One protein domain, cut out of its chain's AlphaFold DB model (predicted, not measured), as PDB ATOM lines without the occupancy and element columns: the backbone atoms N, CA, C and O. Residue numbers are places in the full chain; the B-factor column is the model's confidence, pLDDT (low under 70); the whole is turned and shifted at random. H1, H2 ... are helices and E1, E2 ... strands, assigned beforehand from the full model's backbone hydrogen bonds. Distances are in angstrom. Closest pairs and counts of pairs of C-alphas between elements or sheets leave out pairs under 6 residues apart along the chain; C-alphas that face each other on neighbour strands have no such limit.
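AT A GLANCE: This is residues 522 to 655 of the 999 residues of the protein "Hypothetical protein" of Symbiodinium microadriaticum (UniProt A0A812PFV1). A single curled, strongly twisted sheet of seven strands makes the body, with two long loops, residues 540 to 559 and 592 to 609, tied together by a short parallel pairing. Helix H1 ends the printed part, and its residues 647 to 655 stick out as an arm. The 134 printed residues hold strands E1 to E7, then H1; the antiparallel sheet runs E1 E2 E4 E5 E6 E7 E3, and the class is mixed. The whole is compact, radius of gyration of the C-alphas 15.5 A, spanning 50 by 38 by 29 A.

HOW THE PARTS SIT: Edge strand E1, residues 522 to 529, forms a hairpin with E2, residues 532 to 539; N 524 and O 536 are 2.8 A apart. E2 pairs with E4, residues 574 to 581, N 535 to O 575 at 2.8 A. A meander, each strand the antiparallel neighbour of the one before, joins E4, E5 (584 to 591), E6 (610 to 616) and E7 (619 to 626) in three hairpins: N 578 to O 586, N 587 to O 611 and N 614 to O 621 are each 2.8 A. Edge strand E3, residues 560 to 562, pairs with E7, N 622 to O 561 at 2.9 A. H1, residues 633 to 655, is not on the sheet; every O i to N i+4 pair in it is within hydrogen-bond range.

IN THESE COORDINATES: E1 begins at C-alpha 522 (54.078, 48.701, 89.578) and is 21.9 A long; E2 is 23.1 A, E4 21.7 A, E5 and E7 21.8 A, E6 19.1 A, E3 7.4 A. H1, 32.7 A, ends at C-alpha 655 (88.261, 21.861, 83.703).

THE WHOLE: The C-alphas of Gly 529 and Asp 655, farthest apart, are 51.4 A apart. The printed part has no cut. Links E2 to E3, E3 to E4 and E5 to E6 are long. Residues 531, 541 to 549 and 595 to 596 have pLDDT under 70.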
ATOM      1  N   GLN A 522      54.931  49.055  88.443       85.81
ATOM      2  CA  GLN A 522      54.078  48.701  89.578       85.81
ATOM      3  C   GLN A 522      53.462  47.310  89.361       85.81
ATOM      4  O   GLN A 522      53.001  46.995  88.258       85.81
ATOM      5  N   ALA A 523      53.426  46.486  90.413       87.69
ATOM      6  CA  ALA A 523      52.638  45.256  90.435       87.69
ATOM      7  C   ALA A 523      51.199  45.570  90.863       87.69
ATOM      8  O   ALA A 523      50.944  45.952  92.003       87.69
ATOM      9  N   GLU A 524      50.254  45.375  89.952       87.62
ATOM     10  CA  GLU A 524      48.831  45.287  90.256       87.62
ATOM     11  C   GLU A 524      48.519  43.824  90.576       87.62
ATOM     12  O   GLU A 524      48.574  42.960  89.698       87.62
ATOM     13  N   VAL A 525      48.235  43.541  91.846       85.88
ATOM     14  CA  VAL A 525      47.872  42.203  92.324       85.88
ATOM     15  C   VAL A 525      46.393  42.201  92.700       85.88
ATOM     16  O   VAL A 525      45.894  43.163  93.284       85.88
ATOM     17  N   SER A 526      45.650  41.164  92.322       84.75
ATOM     18  CA  SER A 526      44.205  41.080  92.576       84.75
ATOM     19  C   SER A 526      43.769  39.637  92.785       84.75
ATOM     20  O   SER A 526      44.118  38.765  91.993       84.75
ATOM     21  N   GLN A 527      43.001  39.374  93.840       82.50
ATOM     22  CA  GLN A 527      42.508  38.032  94.145       82.50
ATOM     23  C   GLN A 527      41.496  37.574  93.079       82.50
ATOM     24  O   GLN A 527      40.647  38.356  92.653       82.50
ATOM     25  N   LEU A 528      41.593  36.316  92.644       75.81
ATOM     26  CA  LEU A 528      40.661  35.680  91.697       75.81
ATOM     27  C   LEU A 528      39.730  34.654  92.371       75.81
ATOM     28  O   LEU A 528      38.833  34.125  91.720       75.81
ATOM     29  N   GLY A 529      39.943  34.371  93.660       70.62
ATOM     30  CA  GLY A 529      39.313  33.267  94.392       70.62
ATOM     31  C   GLY A 529      40.177  31.999  94.395       70.62
ATOM     32  O   GLY A 529      41.221  31.951  93.753       70.62
ATOM     33  N   GLU A 530      39.769  30.974  95.150       72.50
ATOM     34  CA  GLU A 530      40.431  29.651  95.215       72.50
ATOM     35  C   GLU A 530      41.952  29.660  95.524       72.50
ATOM     36  O   GLU A 530      42.678  28.772  95.080       72.50
ATOM     37  N   GLY A 531      42.472  30.663  96.244       69.75
ATOM     38  CA  GLY A 531      43.922  30.814  96.474       69.75
ATOM     39  C   GLY A 531      44.718  31.257  95.232       69.75
ATOM     40  O   GLY A 531      45.949  31.187  95.215       69.75
ATOM     41  N   ARG A 532      44.030  31.717  94.179       80.38
ATOM     42  CA  ARG A 532      44.619  32.290  92.965       80.38
ATOM     43  C   ARG A 532      44.585  33.810  92.984       80.38
ATOM     44  O   ARG A 532      43.605  34.435  93.394       80.38
ATOM     45  N   TRP A 533      45.642  34.399  92.443       87.62
ATOM     46  CA  TRP A 533      45.832  35.840  92.367       87.62
ATOM     47  C   TRP A 533      46.330  36.228  90.975       87.62
ATOM     48  O   TRP A 533      47.296  35.661  90.473       87.62
ATOM     49  N   ARG A 534      45.697  37.210  90.336       88.38
ATOM     50  CA  ARG A 534      46.213  37.828  89.112       88.38
ATOM     51  C   ARG A 534      47.358  38.759  89.479       88.38
ATOM     52  O   ARG A 534      47.191  39.622  90.337       88.38
ATOM     53  N   LEU A 535      48.477  38.619  88.781       91.75
ATOM     54  CA  LEU A 535      49.564  39.588  88.740       91.75
ATOM     55  C   LEU A 535      49.527  40.293  87.384       91.75
ATOM     56  O   LEU A 535      49.544  39.635  86.345       91.75
ATOM     57  N   ALA A 536      49.534  41.622  87.380       90.94
ATOM     58  CA  ALA A 536      49.715  42.429  86.182       90.94
ATOM     59  C   ALA A 536      50.763  43.519  86.432       90.94
ATOM     60  O   ALA A 536      50.693  44.248  87.417       90.94
ATOM     61  N   ILE A 537      51.742  43.650  85.539       90.25
ATOM     62  CA  ILE A 537      52.840  44.610  85.699       90.25
ATOM     63  C   ILE A 537      52.597  45.802  84.782       90.25
ATOM     64  O   ILE A 537      52.599  45.673  83.553       90.25
ATOM     65  N   ARG A 538      52.381  46.979  85.370       87.06
ATOM     66  CA  ARG A 538      52.161  48.235  84.635       87.06
ATOM     67  C   ARG A 538      53.371  49.148  84.739       87.06
ATOM     68  O   ARG A 538      54.204  48.980  85.620       87.06
ATOM     69  N   ALA A 539      53.449  50.125  83.841       85.25
ATOM     70  CA  ALA A 539      54.351  51.258  84.015       85.25
ATOM     71  C   ALA A 539      53.757  52.249  85.019       85.25
ATOM     72  O   ALA A 539      52.538  52.442  85.035       85.25
ATOM     73  N   ASP A 540      54.610  52.932  85.778       81.88
ATOM     74  CA  ASP A 540      54.152  53.965  86.708       81.88
ATOM     75  C   ASP A 540      53.403  55.089  85.983       81.88
ATOM     76  O   ASP A 540      53.759  55.504  84.870       81.88
ATOM     77  N   LYS A 541      52.397  55.649  86.662       66.50
ATOM     78  CA  LYS A 541      51.582  56.770  86.177       66.50
ATOM     79  C   LYS A 541      52.477  57.919  85.674       66.50
ATOM     80  O   LYS A 541      53.153  58.589  86.447       66.50
ATOM     81  N   GLY A 542      52.466  58.151  84.359       57.03
ATOM     82  CA  GLY A 542      53.218  59.222  83.688       57.03
ATOM     83  C   GLY A 542      54.566  58.823  83.066       57.03
ATOM     84  O   GLY A 542      55.115  59.607  82.288       57.03
ATOM     85  N   LYS A 543      55.098  57.617  83.321       61.19
ATOM     86  CA  LYS A 543      56.308  57.110  82.641       61.19
ATOM     87  C   LYS A 543      55.944  56.502  81.276       61.19
ATOM     88  O   LYS A 543      54.883  55.913  81.092       61.19
ATOM     89  N   SER A 544      56.817  56.663  80.274       56.28
ATOM     90  CA  SER A 544      56.565  56.185  78.902       56.28
ATOM     91  C   SER A 544      57.429  54.973  78.562       56.28
ATOM     92  O   SER A 544      58.627  55.116  78.316       56.28
ATOM     93  N   THR A 545      56.803  53.797  78.471       60.62
ATOM     94  CA  THR A 545      57.448  52.504  78.152       60.62
ATOM     95  C   THR A 545      58.315  52.533  76.891       60.62
ATOM     96  O   THR A 545      59.369  51.908  76.846       60.62
ATOM     97  N   LYS A 546      57.949  53.338  75.884       56.88
ATOM     98  CA  LYS A 546      58.732  53.512  74.644       56.88
ATOM     99  C   LYS A 546      60.136  54.101  74.850       56.88
ATOM    100  O   LYS A 546      60.938  54.033  73.927       56.88
ATOM    101  N   LYS A 547      60.435  54.693  76.014       57.84
ATOM    102  CA  LYS A 547      61.788  55.154  76.382       57.84
ATOM    103  C   LYS A 547      62.613  54.098  77.127       57.84
ATOM    104  O   LYS A 547      63.799  54.324  77.333       57.84
ATOM    105  N   LEU A 548      61.979  53.005  77.546       63.81
ATOM    106  CA  LEU A 548      62.544  51.960  78.406       63.81
ATOM    107  C   LEU A 548      62.838  50.668  77.627       63.81
ATOM    108  O   LEU A 548      63.624  49.835  78.073       63.81
ATOM    109  N   ALA A 549      62.225  50.526  76.446       67.00
ATOM    110  CA  ALA A 549      62.452  49.426  75.518       67.00
ATOM    111  C   ALA A 549      63.951  49.239  75.214       67.00
ATOM    112  O   ALA A 549      64.626  50.168  74.762       67.00
ATOM    113  N   GLY A 550      64.463  48.031  75.450       73.62
ATOM    114  CA  GLY A 550      65.890  47.726  75.414       73.62
ATOM    115  C   GLY A 550      66.175  46.251  75.148       73.62
ATOM    116  O   GLY A 550      65.433  45.580  74.433       73.62
ATOM    117  N   LEU A 551      67.285  45.745  75.691       78.00
ATOM    118  CA  LEU A 551      67.659  44.335  75.584       78.00
ATOM    119  C   LEU A 551      67.254  43.584  76.867       78.00
ATOM    120  O   LEU A 551      67.873  43.832  77.902       78.00
ATOM    121  N   PRO A 552      66.265  42.674  76.824       86.25
ATOM    122  CA  PRO A 552      65.934  41.816  77.958       86.25
ATOM    123  C   PRO A 552      66.933  40.656  78.102       86.25
ATOM    124  O   PRO A 552      67.563  40.207  77.136       86.25
ATOM    125  N   ILE A 553      67.054  40.137  79.321       83.62
ATOM    126  CA  ILE A 553      67.936  39.031  79.690       83.62
ATOM    127  C   ILE A 553      67.252  37.705  79.359       83.62
ATOM    128  O   ILE A 553      66.223  37.346  79.927       83.62
ATOM    129  N   ALA A 554      67.858  36.936  78.454       86.75
ATOM    130  CA  ALA A 554      67.463  35.554  78.213       86.75
ATOM    131  C   ALA A 554      67.757  34.696  79.451       86.75
ATOM    132  O   ALA A 554      68.924  34.566  79.827       86.75
ATOM    133  N   VAL A 555      66.711  34.114  80.038       86.25
ATOM    134  CA  VAL A 555      66.781  33.205  81.192       86.25
ATOM    135  C   VAL A 555      66.744  31.732  80.761       86.25
ATOM    136  O   VAL A 555      66.309  31.415  79.648       86.25
ATOM    137  N   VAL A 556      67.191  30.819  81.630       87.69
ATOM    138  CA  VAL A 556      67.044  29.358  81.462       87.69
ATOM    139  C   VAL A 556      66.381  28.700  82.676       87.69
ATOM    140  O   VAL A 556      66.378  29.254  83.768       87.69
ATOM    141  N   GLU A 557      65.831  27.500  82.496       87.69
ATOM    142  CA  GLU A 557      65.271  26.685  83.586       87.69
ATOM    143  C   GLU A 557      66.325  26.432  84.680       87.69
ATOM    144  O   GLU A 557      67.474  26.096  84.384       87.69
ATOM    145  N   GLY A 558      65.940  26.631  85.943       80.31
ATOM    146  CA  GLY A 558      66.837  26.605  87.102       80.31
ATOM    147  C   GLY A 558      67.656  27.884  87.339       80.31
ATOM    148  O   GLY A 558      68.369  27.955  88.339       80.31
ATOM    149  N   GLU A 559      67.570  28.899  86.473       79.88
ATOM    150  CA  GLU A 559      68.134  30.231  86.732       79.88
ATOM    151  C   GLU A 559      67.219  31.009  87.700       79.88
ATOM    152  O   GLU A 559      65.994  30.920  87.615       79.88
ATOM    153  N   GLY A 560      67.804  31.729  88.663       79.75
ATOM    154  CA  GLY A 560      67.066  32.343  89.771       79.75
ATOM    155  C   GLY A 560      67.971  32.936  90.856       79.75
ATOM    156  O   GLY A 560      69.197  32.885  90.738       79.75
ATOM    157  N   GLY A 561      67.362  33.488  91.907       84.50
ATOM    158  CA  GLY A 561      68.040  34.115  93.050       84.50
ATOM    159  C   GLY A 561      67.062  34.719  94.064       84.50
ATOM    160  O   GLY A 561      65.848  34.585  93.907       84.50
ATOM    161  N   ASP A 562      67.581  35.393  95.094       86.94
ATOM    162  CA  ASP A 562      66.772  36.194  96.027       86.94
ATOM    163  C   ASP A 562      66.024  37.294  95.254       86.94
ATOM    164  O   ASP A 562      66.607  37.890  94.345       86.94
ATOM    165  N   ILE A 563      64.755  37.566  95.580       86.81
ATOM    166  CA  ILE A 563      63.899  38.446  94.758       86.81
ATOM    167  C   ILE A 563      64.472  39.867  94.623       86.81
ATOM    168  O   ILE A 563      64.470  40.401  93.517       86.81
ATOM    169  N   ASP A 564      65.094  40.418  95.670       81.69
ATOM    170  CA  ASP A 564      65.797  41.716  95.634       81.69
ATOM    171  C   ASP A 564      66.997  41.768  94.658       81.69
ATOM    172  O   ASP A 564      67.551  42.834  94.391       81.69
ATOM    173  N   SER A 565      67.444  40.611  94.155       82.12
ATOM    174  CA  SER A 565      68.614  40.447  93.278       82.12
ATOM    175  C   SER A 565      68.291  39.864  91.898       82.12
ATOM    176  O   SER A 565      69.154  39.843  91.014       82.12
ATOM    177  N   ALA A 566      67.068  39.364  91.708       85.25
ATOM    178  CA  ALA A 566      66.631  38.748  90.466       85.25
ATOM    179  C   ALA A 566      66.370  39.812  89.380       85.25
ATOM    180  O   ALA A 566      65.952  40.926  89.701       85.25
ATOM    181  N   PRO A 567      66.570  39.499  88.083       86.88
ATOM    182  CA  PRO A 567      66.200  40.418  87.012       86.88
ATOM    183  C   PRO A 567      64.706  40.773  87.081       86.88
ATOM    184  O   PRO A 567      63.891  39.878  87.316       86.88
ATOM    185  N   PRO A 568      64.323  42.041  86.859       90.12
ATOM    186  CA  PRO A 568      62.936  42.465  86.981       90.12
ATOM    187  C   PRO A 568      62.022  41.774  85.964       90.12
ATOM    188  O   PRO A 568      62.412  41.497  84.825       90.12
ATOM    189  N   LEU A 569      60.778  41.520  86.358       91.00
ATOM    190  CA  LEU A 569      59.730  41.076  85.446       91.00
ATOM    191  C   LEU A 569      59.306  42.236  84.509       91.00
ATOM    192  O   LEU A 569      59.195  43.379  84.957       91.00
ATOM    193  N   PRO A 570      59.082  41.982  83.204       90.06
ATOM    194  CA  PRO A 570      58.861  43.037  82.217       90.06
ATOM    195  C   PRO A 570      57.489  43.719  82.342       90.06
ATOM    196  O   PRO A 570      56.458  43.069  82.526       90.06
ATOM    197  N   ILE A 571      57.454  45.040  82.142       87.94
ATOM    198  CA  ILE A 571      56.209  45.814  82.023       87.94
ATOM    199  C   ILE A 571      55.325  45.258  80.893       87.94
ATOM    200  O   ILE A 571      55.781  45.058  79.768       87.94
ATOM    201  N   GLY A 572      54.031  45.074  81.170       83.94
ATOM    202  CA  GLY A 572      53.061  44.460  80.259       83.94
ATOM    203  C   GLY A 572      52.976  42.935  80.373       83.94
ATOM    204  O   GLY A 572      52.306  42.309  79.553       83.94
ATOM    205  N   LEU A 573      53.654  42.340  81.357       92.50
ATOM    206  CA  LEU A 573      53.436  40.961  81.783       92.50
ATOM    207  C   LEU A 573      52.136  40.850  82.580       92.50
ATOM    208  O   LEU A 573      51.862  41.686  83.444       92.50
ATOM    209  N   GLU A 574      51.372  39.792  82.321       92.12
ATOM    210  CA  GLU A 574      50.270  39.357  83.178       92.12
ATOM    211  C   GLU A 574      50.331  37.837  83.383       92.12
ATOM    212  O   GLU A 574      50.777  37.090  82.507       92.12
ATOM    213  N   GLY A 575      49.896  37.370  84.547       91.31
ATOM    214  CA  GLY A 575      49.900  35.955  84.888       91.31
ATOM    215  C   GLY A 575      49.114  35.652  86.156       91.31
ATOM    216  O   GLY A 575      48.603  36.556  86.821       91.31
ATOM    217  N   ILE A 576      49.041  34.369  86.498       90.25
ATOM    218  CA  ILE A 576      48.350  33.876  87.690       90.25
ATOM    219  C   ILE A 576      49.388  33.344  88.676       90.25
ATOM    220  O   ILE A 576      50.170  32.453  88.346       90.25
ATOM    221  N   LEU A 577      49.373  33.894  89.887       89.56
ATOM    222  CA  LEU A 577      49.997  33.334  91.078       89.56
ATOM    223  C   LEU A 577      49.040  32.298  91.682       89.56
ATOM    224  O   LEU A 577      47.959  32.643  92.159       89.56
ATOM    225  N   GLU A 578      49.439  31.030  91.640       88.50
ATOM    226  CA  GLU A 578      48.772  29.912  92.308       88.50
ATOM    227  C   GLU A 578      49.502  29.599  93.625       88.50
ATOM    228  O   GLU A 578      50.708  29.320  93.622       88.50
ATOM    229  N   PHE A 579      48.780  29.634  94.749       85.19
ATOM    230  CA  PHE A 579      49.268  29.140  96.039       85.19
ATOM    231  C   PHE A 579      49.477  27.618  95.986       85.19
ATOM    232  O   PHE A 579      48.574  26.881  95.586       85.19
ATOM    233  N   LEU A 580      50.649  27.135  96.413       82.81
ATOM    234  CA  LEU A 580      50.885  25.706  96.662       82.81
ATOM    235  C   LEU A 580      51.004  25.417  98.163       82.81
ATOM    236  O   LEU A 580      50.393  24.467  98.651       82.81
ATOM    237  N   THR A 581      51.800  26.217  98.878       82.19
ATOM    238  CA  THR A 581      51.952  26.207 100.342       82.19
ATOM    239  C   THR A 581      52.370  27.597 100.841       82.19
ATOM    240  O   THR A 581      52.783  28.444 100.051       82.19
ATOM    241  N   GLU A 582      52.365  27.806 102.164       78.12
ATOM    242  CA  GLU A 582      52.895  29.007 102.848       78.12
ATOM    243  C   GLU A 582      54.292  29.448 102.355       78.12
ATOM    244  O   GLU A 582      54.619  30.637 102.364       78.12
ATOM    245  N   ASP A 583      55.108  28.485 101.912       84.19
ATOM    246  CA  ASP A 583      56.478  28.684 101.439       84.19
ATOM    247  C   ASP A 583      56.632  28.576  99.907       84.19
ATOM    248  O   ASP A 583      57.737  28.786  99.409       84.19
ATOM    249  N   LEU A 584      55.590  28.226  99.136       86.69
ATOM    250  CA  LEU A 584      55.699  27.925  97.698       86.69
ATOM    251  C   LEU A 584      54.531  28.490  96.876       86.69
ATOM    252  O   LEU A 584      53.371  28.124  97.072       86.69
ATOM    253  N   TRP A 585      54.870  29.303  95.876       90.19
ATOM    254  CA  TRP A 585      53.929  29.946  94.955       90.19
ATOM    255  C   TRP A 585      54.393  29.798  93.504       90.19
ATOM    256  O   TRP A 585      55.560  30.044  93.202       90.19
ATOM    257  N   VAL A 586      53.491  29.448  92.583       92.25
ATOM    258  CA  VAL A 586      53.801  29.374  91.143       92.25
ATOM    259  C   VAL A 586      53.169  30.549  90.413       92.25
ATOM    260  O   VAL A 586      51.953  30.684  90.392       92.25
ATOM    261  N   LEU A 587      53.993  31.361  89.757       93.31
ATOM    262  CA  LEU A 587      53.567  32.356  88.779       93.31
ATOM    263  C   LEU A 587      53.569  31.719  87.381       93.31
ATOM    264  O   LEU A 587      54.627  31.515  86.780       93.31
ATOM    265  N   ALA A 588      52.382  31.417  86.860       92.69
ATOM    266  CA  ALA A 588      52.172  31.013  85.474       92.69
ATOM    267  C   ALA A 588      51.982  32.253  84.584       92.69
ATOM    268  O   ALA A 588      51.137  33.102  84.868       92.69
ATOM    269  N   ILE A 589      52.763  32.367  83.507       93.19
ATOM    270  CA  ILE A 589      52.727  33.524  82.603       93.19
ATOM    271  C   ILE A 589      51.639  33.336  81.543       93.19
ATOM    272  O   ILE A 589      51.705  32.404  80.741       93.19
ATOM    273  N   GLU A 590      50.667  34.246  81.498       91.31
ATOM    274  CA  GLU A 590      49.588  34.241  80.499       91.31
ATOM    275  C   GLU A 590      49.846  35.251  79.376       91.31
ATOM    276  O   GLU A 590      49.621  34.961  78.201       91.31
ATOM    277  N   LEU A 591      50.372  36.429  79.725       90.00
ATOM    278  CA  LEU A 591      50.663  37.516  78.801       90.00
ATOM    279  C   LEU A 591      52.063  38.079  79.052       90.00
ATOM    280  O   LEU A 591      52.542  38.162  80.180       90.00
ATOM    281  N   THR A 592      52.710  38.525  77.981       89.25
ATOM    282  CA  THR A 592      53.978  39.263  78.023       89.25
ATOM    283  C   THR A 592      53.906  40.447  77.066       89.25
ATOM    284  O   THR A 592      53.167  40.356  76.077       89.25
ATOM    285  N   PRO A 593      54.708  41.515  77.246       83.38
ATOM    286  CA  PRO A 593      54.772  42.575  76.247       83.38
ATOM    287  C   PRO A 593      55.157  42.027  74.860       83.38
ATOM    288  O   PRO A 593      55.895  41.044  74.748       83.38
ATOM    289  N   PRO A 594      54.715  42.678  73.769       75.69
ATOM    290  CA  PRO A 594      55.245  42.405  72.439       75.69
ATOM    291  C   PRO A 594      56.770  42.575  72.409       75.69
ATOM    292  O   PRO A 594      57.291  43.523  72.987       75.69
ATOM    293  N   HIS A 595      57.478  41.724  71.660       66.62
ATOM    294  CA  HIS A 595      58.945  41.745  71.503       66.62
ATOM    295  C   HIS A 595      59.626  43.139  71.441       66.62
ATOM    296  O   HIS A 595      60.626  43.309  72.135       66.62
ATOM    297  N   PRO A 596      59.152  44.146  70.668       69.31
ATOM    298  CA  PRO A 596      59.797  45.469  70.620       69.31
ATOM    299  C   PRO A 596      59.577  46.349  71.865       69.31
ATOM    300  O   PRO A 596      60.153  47.430  71.939       69.31
ATOM    301  N   ASN A 597      58.739  45.922  72.814       76.12
ATOM    302  CA  ASN A 597      58.347  46.683  74.003       76.12
ATOM    303  C   ASN A 597      58.979  46.148  75.305       76.12
ATOM    304  O   ASN A 597      58.662  46.670  76.370       76.12
ATOM    305  N   TYR A 598      59.843  45.126  75.242       82.19
ATOM    306  CA  TYR A 598      60.573  44.632  76.416       82.19
ATOM    307  C   TYR A 598      61.515  45.702  76.966       82.19
ATOM    308  O   TYR A 598      62.354  46.230  76.234       82.19
ATOM    309  N   GLU A 599      61.399  45.996  78.257       84.62
ATOM    310  CA  GLU A 599      62.295  46.912  78.960       84.62
ATOM    311  C   GLU A 599      63.705  46.310  79.116       84.62
ATOM    312  O   GLU A 599      63.877  45.089  79.193       84.62
ATOM    313  N   GLN A 600      64.730  47.167  79.117       82.25
ATOM    314  CA  GLN A 600      66.122  46.742  79.283       82.25
ATOM    315  C   GLN A 600      66.324  45.939  80.581       82.25
ATOM    316  O   GLN A 600      65.722  46.240  81.606       82.25
ATOM    317  N   ASP A 601      67.186  44.923  80.531       83.69
ATOM    318  CA  ASP A 601      67.612  44.100  81.673       83.69
ATOM    319  C   ASP A 601      66.496  43.286  82.382       83.69
ATOM    320  O   ASP A 601      66.773  42.555  83.332       83.69
ATOM    321  N   THR A 602      65.255  43.317  81.879       88.94
ATOM    322  CA  THR A 602      64.130  42.485  82.363       88.94
ATOM    323  C   THR A 602      64.220  41.022  81.918       88.94
ATOM    324  O   THR A 602      64.900  40.702  80.942       88.94
ATOM    325  N   MET A 603      63.516  40.107  82.595       90.12
ATOM    326  CA  MET A 603      63.435  38.698  82.184       90.12
ATOM    327  C   MET A 603      62.746  38.535  80.816       90.12
ATOM    328  O   MET A 603      61.596  38.938  80.629       90.12
ATOM    329  N   LEU A 604      63.405  37.860  79.868       89.38
ATOM    330  CA  LEU A 604      62.804  37.466  78.590       89.38
ATOM    331  C   LEU A 604      61.939  36.209  78.758       89.38
ATOM    332  O   LEU A 604      62.403  35.082  78.553       89.38
ATOM    333  N   LEU A 605      60.685  36.443  79.139       90.00
ATOM    334  CA  LEU A 605      59.653  35.431  79.356       90.00
ATOM    335  C   LEU A 605      58.763  35.241  78.111       90.00
ATOM    336  O   LEU A 605      58.940  35.886  77.078       90.00
ATOM    337  N   SER A 606      57.817  34.312  78.191       89.38
ATOM    338  CA  SER A 606      56.769  34.071  77.193       89.38
ATOM    339  C   SER A 606      55.529  33.453  77.846       89.38
ATOM    340  O   SER A 606      55.671  32.800  78.881       89.38
ATOM    341  N   PRO A 607      54.331  33.591  77.245       90.38
ATOM    342  CA  PRO A 607      53.149  32.844  77.669       90.38
ATOM    343  C   PRO A 607      53.442  31.341  77.772       90.38
ATOM    344  O   PRO A 607      54.115  30.785  76.905       90.38
ATOM    345  N   GLY A 608      52.957  30.701  78.834       85.00
ATOM    346  CA  GLY A 608      53.220  29.294  79.152       85.00
ATOM    347  C   GLY A 608      54.467  29.031  80.010       85.00
ATOM    348  O   GLY A 608      54.582  27.937  80.563       85.00
ATOM    349  N   ASP A 609      55.369  30.007  80.180       90.19
ATOM    350  CA  ASP A 609      56.460  29.907  81.160       90.19
ATOM    351  C   ASP A 609      55.910  29.839  82.603       90.19
ATOM    352  O   ASP A 609      54.830  30.359  82.903       90.19
ATOM    353  N   ARG A 610      56.683  29.237  83.517       91.56
ATOM    354  CA  ARG A 610      56.375  29.167  84.955       91.56
ATOM    355  C   ARG A 610      57.579  29.561  85.801       91.56
ATOM    356  O   ARG A 610      58.678  29.028  85.622       91.56
ATOM    357  N   LEU A 611      57.351  30.463  86.751       92.94
ATOM    358  CA  LEU A 611      58.313  30.852  87.778       92.94
ATOM    359  C   LEU A 611      57.822  30.342  89.134       92.94
ATOM    360  O   LEU A 611      56.654  30.516  89.469       92.94
ATOM    361  N   LEU A 612      58.709  29.734  89.915       91.62
ATOM    362  CA  LEU A 612      58.410  29.235  91.256       91.62
ATOM    363  C   LEU A 612      59.108  30.132  92.279       91.62
ATOM    364  O   LEU A 612      60.327  30.322  92.229       91.62
ATOM    365  N   LEU A 613      58.308  30.708  93.169       91.94
ATOM    366  CA  LEU A 613      58.723  31.567  94.263       91.94
ATOM    367  C   LEU A 613      58.737  30.722  95.543       91.94
ATOM    368  O   LEU A 613      57.711  30.163  95.932       91.94
ATOM    369  N   GLU A 614      59.906  30.600  96.166       90.44
ATOM    370  CA  GLU A 614      60.137  29.808  97.377       90.44
ATOM    371  C   GLU A 614      60.559  30.710  98.537       90.44
ATOM    372  O   GLU A 614      61.458  31.547  98.403       90.44
ATOM    373  N   ARG A 615      59.927  30.532  99.695       86.81
ATOM    374  CA  ARG A 615      60.293  31.210 100.933       86.81
ATOM    375  C   ARG A 615      61.452  30.473 101.587       86.81
ATOM    376  O   ARG A 615      61.388  29.282 101.870       86.81
ATOM    377  N   THR A 616      62.526  31.201 101.853       85.00
ATOM    378  CA  THR A 616      63.745  30.674 102.468       85.00
ATOM    379  C   THR A 616      64.075  31.439 103.747       85.00
ATOM    380  O   THR A 616      63.500  32.488 104.038       85.00
ATOM    381  N   LEU A 617      65.059  30.951 104.510       78.94
ATOM    382  CA  LEU A 617      65.531  31.611 105.735       78.94
ATOM    383  C   LEU A 617      66.103  33.027 105.506       78.94
ATOM    384  O   LEU A 617      66.252  33.771 106.473       78.94
ATOM    385  N   THR A 618      66.446  33.392 104.266       78.50
ATOM    386  CA  THR A 618      66.956  34.722 103.890       78.50
ATOM    387  C   THR A 618      65.900  35.645 103.281       78.50
ATOM    388  O   THR A 618      66.168  36.833 103.144       78.50
ATOM    389  N   GLY A 619      64.711  35.134 102.948       84.44
ATOM    390  CA  GLY A 619      63.670  35.865 102.222       84.44
ATOM    391  C   GLY A 619      63.058  35.029 101.098       84.44
ATOM    392  O   GLY A 619      63.248  33.812 101.037       84.44
ATOM    393  N   TRP A 620      62.319  35.676 100.201       88.69
ATOM    394  CA  TRP A 620      61.771  35.020  99.014       88.69
ATOM    395  C   TRP A 620      62.834  34.885  97.919       88.69
ATOM    396  O   TRP A 620      63.555  35.835  97.612       88.69
ATOM    397  N   GLN A 621      62.901  33.707  97.304       88.12
ATOM    398  CA  GLN A 621      63.711  33.422  96.125       88.12
ATOM    399  C   GLN A 621      62.805  33.102  94.942       88.12
ATOM    400  O   GLN A 621      61.817  32.391  95.092       88.12
ATOM    401  N   ILE A 622      63.156  33.584  93.753       91.38
ATOM    402  CA  ILE A 622      62.458  33.273  92.503       91.38
ATOM    403  C   ILE A 622      63.363  32.441  91.600       91.38
ATOM    404  O   ILE A 622      64.537  32.762  91.404       91.38
ATOM    405  N   ARG A 623      62.813  31.368  91.031       89.56
ATOM    406  CA  ARG A 623      63.478  30.530  90.027       89.56
ATOM    407  C   ARG A 623      62.585  30.304  88.818       89.56
ATOM    408  O   ARG A 623      61.369  30.192  88.940       89.56
ATOM    409  N   VAL A 624      63.206  30.159  87.657       90.31
ATOM    410  CA  VAL A 624      62.541  29.637  86.465       90.31
ATOM    411  C   VAL A 624      62.306  28.139  86.657       90.31
ATOM    412  O   VAL A 624      63.260  27.361  86.672       90.31
ATOM    413  N   GLU A 625      61.047  27.734  86.813       90.56
ATOM    414  CA  GLU A 625      60.668  26.323  86.942       90.56
ATOM    415  C   GLU A 625      60.557  25.661  85.565       90.56
ATOM    416  O   GLU A 625      61.131  24.594  85.345       90.56
ATOM    417  N   HIS A 626      59.864  26.314  84.629       88.62
ATOM    418  CA  HIS A 626      59.649  25.807  83.278       88.62
ATOM    419  C   HIS A 626      59.621  26.939  82.245       88.62
ATOM    420  O   HIS A 626      59.085  28.017  82.504       88.62
ATOM    421  N   LEU A 627      60.167  26.678  81.055       89.00
ATOM    422  CA  LEU A 627      60.105  27.574  79.900       89.00
ATOM    423  C   LEU A 627      59.404  26.882  78.729       89.00
ATOM    424  O   LEU A 627      59.840  25.815  78.292       89.00
ATOM    425  N   ASP A 628      58.366  27.512  78.175       87.06
ATOM    426  CA  ASP A 628      57.565  26.895  77.114       87.06
ATOM    427  C   ASP A 628      58.407  26.640  75.837       87.06
ATOM    428  O   ASP A 628      59.060  27.555  75.315       87.06
ATOM    429  N   PRO A 629      58.412  25.409  75.280       80.25
ATOM    430  CA  PRO A 629      59.129  25.088  74.042       80.25
ATOM    431  C   PRO A 629      58.481  25.663  72.768       80.25
ATOM    432  O   PRO A 629      59.144  25.720  71.718       80.25
ATOM    433  N   ASN A 630      57.213  26.082  72.841       82.06
ATOM    434  CA  ASN A 630      56.460  26.686  71.738       82.06
ATOM    435  C   ASN A 630      56.694  28.205  71.615       82.06
ATOM    436  O   ASN A 630      56.226  28.819  70.653       82.06
ATOM    437  N   CYS A 631      57.474  28.789  72.532       81.50
ATOM    438  CA  CYS A 631      57.784  30.210  72.567       81.50
ATOM    439  C   CYS A 631      58.346  30.725  71.222       81.50
ATOM    440  O   CYS A 631      59.028  29.988  70.493       81.50
ATOM    441  N   PRO A 632      58.099  32.008  70.881       79.75
ATOM    442  CA  PRO A 632      58.486  32.595  69.602       79.75
ATOM    443  C   PRO A 632      59.931  32.262  69.177       79.75
ATOM    444  O   PRO A 632      60.857  32.400  69.983       79.75
ATOM    445  N   PRO A 633      60.187  31.887  67.904       77.88
ATOM    446  CA  PRO A 633      61.510  31.441  67.462       77.88
ATOM    447  C   PRO A 633      62.705  32.357  67.807       77.88
ATOM    448  O   PRO A 633      63.787  31.814  68.055       77.88
ATOM    449  N   PRO A 634      62.582  33.704  67.860       77.56
ATOM    450  CA  PRO A 634      63.653  34.573  68.360       77.56
ATOM    451  C   PRO A 634      63.991  34.328  69.838       77.56
ATOM    452  O   PRO A 634      65.168  34.189  70.170       77.56
ATOM    453  N   ILE A 635      62.974  34.206  70.703       83.44
ATOM    454  CA  ILE A 635      63.120  33.917  72.138       83.44
ATOM    455  C   ILE A 635      63.774  32.549  72.324       83.44
ATOM    456  O   ILE A 635      64.791  32.438  73.009       83.44
ATOM    457  N   ARG A 636      63.285  31.520  71.621       82.69
ATOM    458  CA  ARG A 636      63.848  30.163  71.693       82.69
ATOM    459  C   ARG A 636      65.339  30.116  71.326       82.69
ATOM    460  O   ARG A 636      66.123  29.473  72.020       82.69
ATOM    461  N   ARG A 637      65.763  30.863  70.296       81.75
ATOM    462  CA  ARG A 637      67.183  31.014  69.890       81.75
ATOM    463  C   ARG A 637      68.029  31.830  70.876       81.75
ATOM    464  O   ARG A 637      69.257  31.717  70.862       81.75
ATOM    465  N   LEU A 638      67.423  32.699  71.682       82.62
ATOM    466  CA  LEU A 638      68.112  33.442  72.743       82.62
ATOM    467  C   LEU A 638      68.305  32.554  73.981       82.62
ATOM    468  O   LEU A 638      69.438  32.409  74.436       82.62
ATOM    469  N   ARG A 639      67.243  31.871  74.434       86.19
ATOM    470  CA  ARG A 639      67.281  30.873  75.521       86.19
ATOM    471  C   ARG A 639      68.278  29.743  75.232       86.19
ATOM    472  O   ARG A 639      69.098  29.416  76.085       86.19
ATOM    473  N   GLN A 640      68.289  29.206  74.006       85.81
ATOM    474  CA  GLN A 640      69.261  28.189  73.586       85.81
ATOM    475  C   GLN A 640      70.711  28.688  73.712       85.81
ATOM    476  O   GLN A 640      71.514  28.055  74.391       85.81
ATOM    477  N   ARG A 641      71.043  29.850  73.129       86.62
ATOM    478  CA  ARG A 641      72.407  30.405  73.202       86.62
ATOM    479  C   ARG A 641      72.825  30.757  74.632       86.62
ATOM    480  O   ARG A 641      74.000  30.610  74.969       86.62
ATOM    481  N   ARG A 642      71.888  31.185  75.491       87.38
ATOM    482  CA  ARG A 642      72.130  31.372  76.934       87.38
ATOM    483  C   ARG A 642      72.531  30.049  77.586       87.38
ATOM    484  O   ARG A 642      73.579  30.006  78.227       87.38
ATOM    485  N   ARG A 643      71.755  28.981  77.369       88.88
ATOM    486  CA  ARG A 643      72.026  27.632  77.892       88.88
ATOM    487  C   ARG A 643      73.402  27.123  77.449       88.88
ATOM    488  O   ARG A 643      74.228  26.812  78.299       88.88
ATOM    489  N   GLU A 644      73.697  27.168  76.150       89.19
ATOM    490  CA  GLU A 644      74.998  26.785  75.572       89.19
ATOM    491  C   GLU A 644      76.171  27.577  76.188       89.19
ATOM    492  O   GLU A 644      77.222  27.015  76.500       89.19
ATOM    493  N   THR A 645      75.983  28.880  76.430       90.06
ATOM    494  CA  THR A 645      76.993  29.744  77.069       90.06
ATOM    495  C   THR A 645      77.215  29.378  78.541       90.06
ATOM    496  O   THR A 645      78.358  29.348  79.004       90.06
ATOM    497  N   LEU A 646      76.143  29.083  79.285       86.50
ATOM    498  CA  LEU A 646      76.213  28.673  80.689       86.50
ATOM    499  C   LEU A 646      76.851  27.284  80.843       86.50
ATOM    500  O   LEU A 646      77.714  27.108  81.703       86.50
ATOM    501  N   GLU A 647      76.515  26.329  79.973       88.12
ATOM    502  CA  GLU A 647      77.141  25.002  79.917       88.12
ATOM    503  C   GLU A 647      78.641  25.096  79.597       88.12
ATOM    504  O   GLU A 647      79.467  24.495  80.291       88.12
ATOM    505  N   ALA A 648      79.028  25.913  78.609       89.12
ATOM    506  CA  ALA A 648      80.432  26.164  78.285       89.12
ATOM    507  C   ALA A 648      81.194  26.812  79.458       89.12
ATOM    508  O   ALA A 648      82.321  26.412  79.769       89.12
ATOM    509  N   ALA A 649      80.577  27.768  80.162       87.75
ATOM    510  CA  ALA A 649      81.156  28.399  81.346       87.75
ATOM    511  C   ALA A 649      81.274  27.429  82.537       87.75
ATOM    512  O   ALA A 649      82.284  27.448  83.249       87.75
ATOM    513  N   ALA A 650      80.285  26.555  82.746       86.44
ATOM    514  CA  ALA A 650      80.313  25.511  83.767       86.44
ATOM    515  C   ALA A 650      81.422  24.487  83.484       86.44
ATOM    516  O   ALA A 650      82.226  24.193  84.371       86.44
ATOM    517  N   LYS A 651      81.543  24.029  82.231       85.88
ATOM    518  CA  LYS A 651      82.629  23.149  81.783       85.88
ATOM    519  C   LYS A 651      84.001  23.790  82.004       85.88
ATOM    520  O   LYS A 651      84.844  23.198  82.671       85.88
ATOM    521  N   ALA A 652      84.191  25.043  81.589       84.75
ATOM    522  CA  ALA A 652      85.443  25.776  81.801       84.75
ATOM    523  C   ALA A 652      85.796  25.998  83.291       84.75
ATOM    524  O   ALA A 652      86.972  26.152  83.628       84.75
ATOM    525  N   ARG A 653      84.809  26.010  84.203       78.50
ATOM    526  CA  ARG A 653      85.038  25.988  85.662       78.50
ATOM    527  C   ARG A 653      85.427  24.587  86.155       78.50
ATOM    528  O   ARG A 653      86.338  24.476  86.973       78.50
ATOM    529  N   GLY A 654      84.783  23.538  85.641       75.88
ATOM    530  CA  GLY A 654      85.122  22.137  85.914       75.88
ATOM    531  C   GLY A 654      86.553  21.789  85.499       75.88
ATOM    532  O   GLY A 654      87.335  21.332  86.330       75.88
ATOM    533  N   ASP A 655      86.928  22.115  84.262       72.94
ATOM    534  CA  ASP A 655      88.261  21.861  83.703       72.94
ATOM    535  C   ASP A 655      89.358  22.607  84.488       72.94
ATOM    536  O   ASP A 655      90.412  22.042  84.786       72.94
TER     537      ASP A 655